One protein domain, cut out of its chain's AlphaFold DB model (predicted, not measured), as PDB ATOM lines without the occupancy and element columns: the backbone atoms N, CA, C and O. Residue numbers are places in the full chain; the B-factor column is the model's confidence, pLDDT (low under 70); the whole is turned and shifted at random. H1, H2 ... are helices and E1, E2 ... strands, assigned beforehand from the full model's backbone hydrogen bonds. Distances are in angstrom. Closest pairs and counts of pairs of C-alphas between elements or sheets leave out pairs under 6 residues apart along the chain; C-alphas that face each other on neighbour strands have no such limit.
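This is residues 2 to 50 and 86 to 114 of the 114 residues of an uncharacterized protein of Araneus ventricosus (UniProt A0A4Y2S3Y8). With little regular structure, a ribbon of two short strands, E1 and E2, sits near one end of the long helix H2, and short H1 packs near H2's other end. Named elements, mostly helix, hold 31 of 78 printed residues, in the order H1, E1, H2, E2. The whole is only just compact, close to loose, with radius of gyration of the C-alphas 13.7 A, and spans 45 by 28 by 26 A.

Find E1 at residues 20 to 22 and E2 at 105 to 107. H2, residues 28 to 45, runs 25.9 A from C-alpha 28 at (107.871, 127.480, 146.034). H1, residues 7 to 13, begins at C-alpha 7 at (97.005, 105.609, 155.723).

E1 and E2 are antiparallel at 136 degrees; N 22 and O 105, 3.0 A, are within hydrogen-bond range. The closest C-alphas of E1 and H2, Lys 22 and Ser 31, are 7.1 A apart. H2 touches H1 with residues 43 to 44 alone, at a steep tilt of 43 degrees, opposite ways; their closest C-alphas, Ala 7 and Leu 43, are 5.4 A apart. In both helices every O i to N i+4 pair is within hydrogen-bond range.

Residues 51 to 85 are not printed; C-alphas 50 and 86 are 14.0 A apart. Residues 86 to 104 hold no named element. Residues 104 to 114 have pLDDT under 70.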
ATOM      1  N   LYS A   2     109.724 102.596 163.099       86.44
ATOM      2  CA  LYS A   2     108.400 101.977 162.901       86.44
ATOM      3  C   LYS A   2     107.963 102.224 161.456       86.44
ATOM      4  O   LYS A   2     107.903 103.379 161.047       86.44
ATOM      5  N   ILE A   3     107.688 101.162 160.704       90.06
ATOM      6  CA  ILE A   3     107.100 101.260 159.362       90.06
ATOM      7  C   ILE A   3     105.585 101.408 159.535       90.06
ATOM      8  O   ILE A   3     104.983 100.671 160.315       90.06
ATOM      9  N   ILE A   4     104.987 102.385 158.855       93.44
ATOM     10  CA  ILE A   4     103.551 102.675 158.923       93.44
ATOM     11  C   ILE A   4     102.950 102.332 157.568       93.44
ATOM     12  O   ILE A   4     103.301 102.960 156.575       93.44
ATOM     13  N   ASN A   5     102.030 101.370 157.547       93.81
ATOM     14  CA  ASN A   5     101.355 100.927 156.324       93.81
ATOM     15  C   ASN A   5      99.898 101.414 156.241       93.81
ATOM     16  O   ASN A   5      99.312 101.419 155.164       93.81
ATOM     17  N   TYR A   6      99.336 101.874 157.364       95.25
ATOM     18  CA  TYR A   6      97.949 102.318 157.459       95.25
ATOM     19  C   TYR A   6      97.817 103.830 157.230       95.25
ATOM     20  O   TYR A   6      98.341 104.643 158.000       95.25
ATOM     21  N   ALA A   7      97.088 104.221 156.182       95.12
ATOM     22  CA  ALA A   7      97.005 105.609 155.723       95.12
ATOM     23  C   ALA A   7      96.453 106.584 156.785       95.12
ATOM     24  O   ALA A   7      97.031 107.659 156.969       95.12
ATOM     25  N   PRO A   8      95.400 106.252 157.567       93.81
ATOM     26  CA  PRO A   8      94.909 107.139 158.624       93.81
ATOM     27  C   PRO A   8      95.905 107.366 159.762       93.81
ATOM     28  O   PRO A   8      95.859 108.410 160.410       93.81
ATOM     29  N   GLU A   9      96.795 106.407 160.029       93.88
ATOM     30  CA  GLU A   9      97.879 106.594 160.993       93.88
ATOM     31  C   GLU A   9      98.952 107.523 160.413       93.88
ATOM     32  O   GLU A   9      99.304 108.512 161.055       93.88
ATOM     33  N   ALA A  10      99.392 107.287 159.171       93.06
ATOM     34  CA  ALA A  10     100.334 108.168 158.479       93.06
ATOM     35  C   ALA A  10      99.817 109.615 158.387       93.06
ATOM     36  O   ALA A  10     100.550 110.558 158.686       93.06
ATOM     37  N   TRP A  11      98.527 109.799 158.085       92.19
ATOM     38  CA  TRP A  11      97.875 111.110 158.054       92.19
ATOM     39  C   TRP A  11      98.023 111.884 159.368       92.19
ATOM     40  O   TRP A  11      98.292 113.085 159.358       92.19
ATOM     41  N   LYS A  12      97.901 111.202 160.515       90.75
ATOM     42  CA  LYS A  12      98.095 111.832 161.829       90.75
ATOM     43  C   LYS A  12      99.526 112.330 162.006       90.75
ATOM     44  O   LYS A  12      99.711 113.426 162.524       90.75
ATOM     45  N   TYR A  13     100.524 111.581 161.539       89.06
ATOM     46  CA  TYR A  13     101.926 112.004 161.601       89.06
ATOM     47  C   TYR A  13     102.253 113.163 160.648       89.06
ATOM     48  O   TYR A  13     103.112 113.988 160.957       89.06
ATOM     49  N   LEU A  14     101.530 113.292 159.530       88.12
ATOM     50  CA  LEU A  14     101.645 114.438 158.617       88.12
ATOM     51  C   LEU A  14     101.064 115.744 159.197       88.12
ATOM     52  O   LEU A  14     101.272 116.826 158.622       88.12
ATOM     53  N   ASN A  15     100.357 115.682 160.331       84.75
ATOM     54  CA  ASN A  15      99.908 116.851 161.094       84.75
ATOM     55  C   ASN A  15     101.040 117.414 161.951       84.75
ATOM     56  O   ASN A  15     100.961 117.492 163.174       84.75
ATOM     57  N   GLY A  16     102.112 117.819 161.282       80.00
ATOM     58  CA  GLY A  16     103.295 118.328 161.940       80.00
ATOM     59  C   GLY A  16     104.166 119.148 161.011       80.00
ATOM     60  O   GLY A  16     103.708 119.813 160.078       80.00
ATOM     61  N   ILE A  17     105.450 119.106 161.321       80.44
ATOM     62  CA  ILE A  17     106.488 119.940 160.744       80.44
ATOM     63  C   ILE A  17     107.490 119.012 160.094       80.44
ATOM     64  O   ILE A  17     108.015 118.118 160.747       80.44
ATOM     65  N   PHE A  18     107.788 119.253 158.830       79.56
ATOM     66  CA  PHE A  18     108.829 118.527 158.127       79.56
ATOM     67  C   PHE A  18     109.675 119.506 157.334       79.56
ATOM     68  O   PHE A  18     109.158 120.493 156.814       79.56
ATOM     69  N   CYS A  19     110.972 119.218 157.313       81.56
ATOM     70  CA  CYS A  19     112.008 119.933 156.589       81.56
ATOM     71  C   CYS A  19     112.037 119.420 155.150       81.56
ATOM     72  O   CYS A  19     112.246 118.229 154.929       81.56
ATOM     73  N   ILE A  20     111.830 120.301 154.175       81.25
ATOM     74  CA  ILE A  20     111.903 119.937 152.754       81.25
ATOM     75  C   ILE A  20     112.980 120.771 152.094       81.25
ATOM     76  O   ILE A  20     112.983 121.996 152.231       81.25
ATOM     77  N   TYR A  21     113.843 120.113 151.331       83.19
ATOM     78  CA  TYR A  21     114.758 120.790 150.432       83.19
ATOM     79  C   TYR A  21     114.017 121.337 149.206       83.19
ATOM     80  O   TYR A  21     113.394 120.592 148.447       83.19
ATOM     81  N   LYS A  22     114.117 122.649 148.990       84.44
ATOM     82  CA  LYS A  22     113.643 123.310 147.774       84.44
ATOM     83  C   LYS A  22     114.806 123.532 146.797       84.44
ATOM     84  O   LYS A  22     115.722 124.286 147.140       84.44
ATOM     85  N   PRO A  23     114.771 122.959 145.581       83.25
ATOM     86  CA  PRO A  23     115.814 123.181 144.586       83.25
ATOM     87  C   PRO A  23     115.795 124.618 144.042       83.25
ATOM     88  O   PRO A  23     114.771 125.311 144.058       83.25
ATOM     89  N   SER A  24     116.946 125.065 143.532       83.06
ATOM     90  CA  SER A  24     117.059 126.356 142.840       83.06
ATOM     91  C   SER A  24     116.211 126.384 141.557       83.06
ATOM     92  O   SER A  24     115.898 125.345 140.981       83.06
ATOM     93  N   LYS A  25     115.811 127.584 141.114       86.75
ATOM     94  CA  LYS A  25     115.002 127.855 139.904       86.75
ATOM     95  C   LYS A  25     113.562 127.327 139.918       86.75
ATOM     96  O   LYS A  25     112.780 127.715 139.051       86.75
ATOM     97  N   VAL A  26     113.176 126.534 140.912       84.81
ATOM     98  CA  VAL A  26     111.784 126.138 141.147       84.81
ATOM     99  C   VAL A  26     111.093 127.217 141.973       84.81
ATOM    100  O   VAL A  26     111.689 127.792 142.879       84.81
ATOM    101  N   VAL A  27     109.840 127.547 141.668       85.38
ATOM    102  CA  VAL A  27     109.057 128.443 142.531       85.38
ATOM    103  C   VAL A  27     108.404 127.608 143.621       85.38
ATOM    104  O   VAL A  27     107.879 126.529 143.362       85.38
ATOM    105  N   THR A  28     108.395 128.136 144.836       82.19
ATOM    106  CA  THR A  28     107.871 127.480 146.034       82.19
ATOM    107  C   THR A  28     106.443 126.929 145.842       82.19
ATOM    108  O   THR A  28     106.124 125.852 146.335       82.19
ATOM    109  N   VAL A  29     105.593 127.584 145.040       85.69
ATOM    110  CA  VAL A  29     104.245 127.085 144.696       85.69
ATOM    111  C   VAL A  29     104.252 125.737 143.961       85.69
ATOM    112  O   VAL A  29     103.400 124.898 144.244       85.69
ATOM    113  N   HIS A  30     105.221 125.494 143.073       88.56
ATOM    114  CA  HIS A  30     105.340 124.228 142.348       88.56
ATOM    115  C   HIS A  30     105.768 123.111 143.286       88.56
ATOM    116  O   HIS A  30     105.139 122.060 143.292       88.56
ATOM    117  N   SER A  31     106.752 123.373 144.153       87.12
ATOM    118  CA  SER A  31     107.140 122.418 145.191       87.12
ATOM    119  C   SER A  31     105.943 122.052 146.068       87.12
ATOM    120  O   SER A  31     105.705 120.870 146.293       87.12
ATOM    121  N   ARG A  32     105.129 123.040 146.485       86.81
ATOM    122  CA  ARG A  32     103.885 122.794 147.241       86.81
ATOM    123  C   ARG A  32     102.989 121.787 146.537       86.81
ATOM    124  O   ARG A  32     102.482 120.868 147.170       86.81
ATOM    125  N   HIS A  33     102.757 122.032 145.252       89.75
ATOM    126  CA  HIS A  33     101.827 121.258 144.456       89.75
ATOM    127  C   HIS A  33     102.335 119.828 144.290       89.75
ATOM    128  O   HIS A  33     101.590 118.899 144.568       89.75
ATOM    129  N   SER A  34     103.616 119.654 143.955       91.88
ATOM    130  CA  SER A  34     104.238 118.333 143.838       91.88
ATOM    131  C   SER A  34     104.180 117.548 145.146       91.88
ATOM    132  O   SER A  34     103.815 116.381 145.135       91.88
ATOM    133  N   ILE A  35     104.472 118.182 146.287       90.94
ATOM    134  CA  ILE A  35     104.390 117.514 147.595       90.94
ATOM    135  C   ILE A  35     102.953 117.085 147.896       90.94
ATOM    136  O   ILE A  35     102.734 115.964 148.338       90.94
ATOM    137  N   ALA A  36     101.974 117.966 147.669       91.81
ATOM    138  CA  ALA A  36     100.572 117.643 147.915       91.81
ATOM    139  C   ALA A  36     100.074 116.516 146.998       91.81
ATOM    140  O   ALA A  36      99.388 115.621 147.477       91.81
ATOM    141  N   LEU A  37     100.443 116.536 145.713       94.56
ATOM    142  CA  LEU A  37     100.101 115.482 144.757       94.56
ATOM    143  C   LEU A  37     100.703 114.138 145.161       94.56
ATOM    144  O   LEU A  37      99.965 113.165 145.269       94.56
ATOM    145  N   ASN A  38     102.005 114.102 145.449       94.50
ATOM    146  CA  ASN A  38     102.692 112.858 145.795       94.50
ATOM    147  C   ASN A  38     102.158 112.279 147.109       94.50
ATOM    148  O   ASN A  38     101.774 111.122 147.145       94.50
ATOM    149  N   LEU A  39     102.014 113.095 148.161       93.25
ATOM    150  CA  LEU A  39     101.429 112.628 149.424       93.25
ATOM    151  C   LEU A  39     100.000 112.108 149.235       93.25
ATOM    152  O   LEU A  39      99.618 111.125 149.859       93.25
ATOM    153  N   CYS A  40      99.201 112.775 148.401       94.38
ATOM    154  CA  CYS A  40      97.846 112.342 148.080       94.38
ATOM    155  C   CYS A  40      97.853 110.980 147.375       94.38
ATOM    156  O   CYS A  40      97.052 110.117 147.724       94.38
ATOM    157  N   GLN A  41      98.742 110.780 146.404       95.31
ATOM    158  CA  GLN A  41      98.894 109.504 145.714       95.31
ATOM    159  C   GLN A  41      99.338 108.405 146.690       95.31
ATOM    160  O   GLN A  41      98.613 107.428 146.860       95.31
ATOM    161  N   ASP A  42     100.437 108.626 147.413       95.00
ATOM    162  CA  ASP A  42     101.014 107.660 148.351       95.00
ATOM    163  C   ASP A  42      99.989 107.233 149.418       95.00
ATOM    164  O   ASP A  42      99.781 106.047 149.665       95.00
ATOM    165  N   LEU A  43      99.265 108.187 150.020       94.88
ATOM    166  CA  LEU A  43      98.236 107.894 151.027       94.88
ATOM    167  C   LEU A  43      97.055 107.089 150.473       94.88
ATOM    168  O   LEU A  43      96.419 106.347 151.222       94.88
ATOM    169  N   ASN A  44      96.722 107.258 149.192       93.88
ATOM    170  CA  ASN A  44      95.655 106.491 148.555       93.88
ATOM    171  C   ASN A  44      96.109 105.090 148.114       93.88
ATOM    172  O   ASN A  44      95.244 104.230 147.944       93.88
ATOM    173  N   GLU A  45      97.413 104.859 147.947       94.50
ATOM    174  CA  GLU A  45      98.013 103.546 147.661       94.50
ATOM    175  C   GLU A  45      98.253 102.712 148.934       94.50
ATOM    176  O   GLU A  45      98.312 101.484 148.878       94.50
ATOM    177  N   MET A  46      98.349 103.364 150.096       95.31
ATOM    178  CA  MET A  46      98.455 102.717 151.407       95.31
ATOM    179  C   MET A  46      97.183 101.952 151.817       95.31
ATOM    180  O   MET A  46      96.101 102.120 151.249       95.31
ATOM    181  N   GLU A  47      97.289 101.140 152.878       94.44
ATOM    182  CA  GLU A  47      96.134 100.456 153.461       94.44
ATOM    183  C   GLU A  47      95.122 101.486 153.988       94.44
ATOM    184  O   GLU A  47      95.430 102.336 154.833       94.44
ATOM    185  N   LYS A  48      93.889 101.400 153.484       90.69
ATOM    186  CA  LYS A  48      92.778 102.293 153.821       90.69
ATOM    187  C   LYS A  48      91.717 101.549 154.615       90.69
ATOM    188  O   LYS A  48      91.586 100.331 154.555       90.69
ATOM    189  N   ARG A  49      90.901 102.317 155.338       87.94
ATOM    190  CA  ARG A  49      89.712 101.777 155.997       87.94
ATOM    191  C   ARG A  49      88.756 101.205 154.931       87.94
ATOM    192  O   ARG A  49      88.431 101.955 154.008       87.94
ATOM    193  N   PRO A  50      88.251  99.969 155.089       85.88
ATOM    194  CA  PRO A  50      87.249  99.422 154.182       85.88
ATOM    195  C   PRO A  50      85.940 100.236 154.235       85.88
ATOM    196  O   PRO A  50      85.657 100.863 155.270       85.88
ATOM    197  N   TYR A  86      91.838 110.484 150.034       92.94
ATOM    198  CA  TYR A  86      92.640 111.681 150.255       92.94
ATOM    199  C   TYR A  86      92.652 112.499 148.977       92.94
ATOM    200  O   TYR A  86      92.898 111.948 147.903       92.94
ATOM    201  N   GLN A  87      92.405 113.798 149.090       93.00
ATOM    202  CA  GLN A  87      92.450 114.721 147.966       93.00
ATOM    203  C   GLN A  87      93.488 115.813 148.220       93.00
ATOM    204  O   GLN A  87      93.812 116.169 149.355       93.00
ATOM    205  N   THR A  88      94.002 116.410 147.147       91.06
ATOM    206  CA  THR A  88      94.980 117.508 147.250       91.06
ATOM    207  C   THR A  88      94.439 118.707 148.032       91.06
ATOM    208  O   THR A  88      95.215 119.439 148.646       91.06
ATOM    209  N   GLN A  89      93.116 118.887 148.053       90.12
ATOM    210  CA  GLN A  89      92.413 119.938 148.792       90.12
ATOM    211  C   GLN A  89      92.474 119.741 150.318       90.12
ATOM    212  O   GLN A  89      92.464 120.722 151.069       90.12
ATOM    213  N   ASP A  90      92.616 118.495 150.780       88.56
ATOM    214  CA  ASP A  90      92.757 118.156 152.199       88.56
ATOM    215  C   ASP A  90      94.162 118.496 152.726       88.56
ATOM    216  O   ASP A  90      94.370 118.728 153.922       88.56
ATOM    217  N   ILE A  91      95.152 118.564 151.830       88.12
ATOM    218  CA  ILE A  91      96.558 118.784 152.170       88.12
ATOM    219  C   ILE A  91      96.870 120.281 152.171       88.12
ATOM    220  O   ILE A  91      97.269 120.895 151.180       88.12
ATOM    221  N   ARG A  92      96.750 120.891 153.350       84.81
ATOM    222  CA  ARG A  92      97.091 122.305 153.550       84.81
ATOM    223  C   ARG A  92      98.567 122.472 153.900       84.81
ATOM    224  O   ARG A  92      98.992 122.164 155.010       84.81
ATOM    225  N   LEU A  93      99.349 123.002 152.959       82.12
ATOM    226  CA  LEU A  93     100.763 123.342 153.152       82.12
ATOM    227  C   LEU A  93     100.956 124.861 153.168       82.12
ATOM    228  O   LEU A  93     100.529 125.567 152.250       82.12
ATOM    229  N   ARG A  94     101.639 125.360 154.198       78.88
ATOM    230  CA  ARG A  94     102.075 126.758 154.316       78.88
ATOM    231  C   ARG A  94     103.577 126.821 154.531       78.88
ATOM    232  O   ARG A  94     104.158 125.868 155.035       78.88
ATOM    233  N   TRP A  95     104.163 127.949 154.153       75.50
ATOM    234  CA  TRP A  95     105.589 128.239 154.270       75.50
ATOM    235  C   TRP A  95     105.818 129.227 155.408       75.50
ATOM    236  O   TRP A  95     105.018 130.144 155.578       75.50
ATOM    237  N   ILE A  96     106.903 129.054 156.162       71.31
ATOM    238  CA  ILE A  96     107.282 130.005 157.220       71.31
ATOM    239  C   ILE A  96     107.930 131.254 156.634       71.31
ATOM    240  O   ILE A  96     107.639 132.362 157.067       71.31
ATOM    241  N   CYS A  97     108.797 131.077 155.641       72.38
ATOM    242  CA  CYS A  97     109.486 132.163 154.966       72.38
ATOM    243  C   CYS A  97     109.207 132.117 153.462       72.38
ATOM    244  O   CYS A  97     109.051 131.049 152.861       72.38
ATOM    245  N   HIS A  98     109.131 133.296 152.847       70.50
ATOM    246  CA  HIS A  98     109.044 133.398 151.400       70.50
ATOM    247  C   HIS A  98     110.417 133.093 150.793       70.50
ATOM    248  O   HIS A  98     111.386 133.807 151.039       70.50
ATOM    249  N   LEU A  99     110.497 132.036 149.986       73.94
ATOM    250  CA  LEU A  99     111.688 131.711 149.208       73.94
ATOM    251  C   LEU A  99     111.457 132.110 147.752       73.94
ATOM    252  O   LEU A  99     110.526 131.618 147.105       73.94
ATOM    253  N   GLY A 100     112.320 132.994 147.252       74.75
ATOM    254  CA  GLY A 100     112.336 133.417 145.858       74.75
ATOM    255  C   GLY A 100     112.736 132.288 144.906       74.75
ATOM    256  O   GLY A 100     113.170 131.206 145.304       74.75
ATOM    257  N   LYS A 101     112.608 132.529 143.600       77.62
ATOM    258  CA  LYS A 101     112.914 131.530 142.560       77.62
ATOM    259  C   LYS A 101     114.368 131.037 142.624       77.62
ATOM    260  O   LYS A 101     114.613 129.841 142.492       77.62
ATOM    261  N   ASN A 102     115.307 131.941 142.893       77.38
ATOM    262  CA  ASN A 102     116.746 131.655 142.882       77.38
ATOM    263  C   ASN A 102     117.313 131.235 144.245       77.38
ATOM    264  O   ASN A 102     118.513 131.015 144.352       77.38
ATOM    265  N   THR A 103     116.479 131.105 145.277       72.19
ATOM    266  CA  THR A 103     116.928 130.649 146.594       72.19
ATOM    267  C   THR A 103     116.655 129.157 146.769       72.19
ATOM    268  O   THR A 103     115.616 128.650 146.343       72.19
ATOM    269  N   SER A 104     117.588 128.441 147.387       67.44
ATOM    270  CA  SER A 104     117.379 127.093 147.924       67.44
ATOM    271  C   SER A 104     117.215 127.181 149.436       67.44
ATOM    272  O   SER A 104     117.787 128.073 150.063       67.44
ATOM    273  N   GLY A 105     116.452 126.276 150.040       65.88
ATOM    274  CA  GLY A 105     116.263 126.321 151.485       65.88
ATOM    275  C   GLY A 105     115.407 125.201 152.042       65.88
ATOM    276  O   GLY A 105     114.856 124.386 151.300       65.88
ATOM    277  N   VAL A 106     115.326 125.204 153.370       61.22
ATOM    278  CA  VAL A 106     114.494 124.315 154.174       61.22
ATOM    279  C   VAL A 106     113.107 124.924 154.346       61.22
ATOM    280  O   VAL A 106     112.964 126.080 154.740       61.22
ATOM    281  N   LEU A 107     112.082 124.128 154.069       62.34
ATOM    282  CA  LEU A 107     110.676 124.505 154.202       62.34
ATOM    283  C   LEU A 107     110.028 123.795 155.402       62.34
ATOM    284  O   LEU A 107     110.448 122.692 155.721       62.34
ATOM    285  N   ARG A 108     108.986 124.380 156.018       56.75
ATOM    286  CA  ARG A 108     108.206 123.795 157.136       56.75
ATOM    287  C   ARG A 108     106.695 124.025 156.959       56.75
ATOM    288  O   ARG A 108     106.308 125.169 156.741       56.75
ATOM    289  N   LYS A 109     105.865 122.977 157.120       60.16
ATOM    290  CA  LYS A 109     104.377 123.025 157.178       60.16
ATOM    291  C   LYS A 109     103.885 123.564 158.538       60.16
ATOM    292  O   LYS A 109     104.481 123.265 159.571       60.16
ATOM    293  N   TYR A 110     102.793 124.339 158.545       54.28
ATOM    294  CA  TYR A 110     102.118 124.836 159.758       54.28
ATOM    295  C   TYR A 110     100.593 124.663 159.658       54.28
ATOM    296  O   TYR A 110     100.011 124.991 158.622       54.28
ATOM    297  N   TYR A 111      99.956 124.194 160.737       53.38
ATOM    298  CA  TYR A 111      98.500 124.224 160.928       53.38
ATOM    299  C   TYR A 111      98.127 125.456 161.753       53.38
ATOM    300  O   TYR A 111      98.611 125.621 162.869       53.38
ATOM    301  N   HIS A 112      97.261 126.314 161.214       41.56
ATOM    302  CA  HIS A 112      96.615 127.363 161.999       41.56
ATOM    303  C   HIS A 112      95.347 126.763 162.616       41.56
ATOM    304  O   HIS A 112      94.424 126.422 161.876       41.56
ATOM    305  N   PHE A 113      95.342 126.579 163.938       41.81
ATOM    306  CA  PHE A 113      94.100 126.474 164.700       41.81
ATOM    307  C   PHE A 113      93.445 127.854 164.662       41.81
ATOM    308  O   PHE A 113      94.078 128.835 165.055       41.81
ATOM    309  N   MET A 114      92.227 127.910 164.135       36.19
ATOM    310  CA  MET A 114      91.291 129.003 164.355       36.19
ATOM    311  C   MET A 114      90.116 128.425 165.130       36.19
ATOM    312  O   MET A 114      89.745 127.273 164.798       36.19
TER     313      MET A 114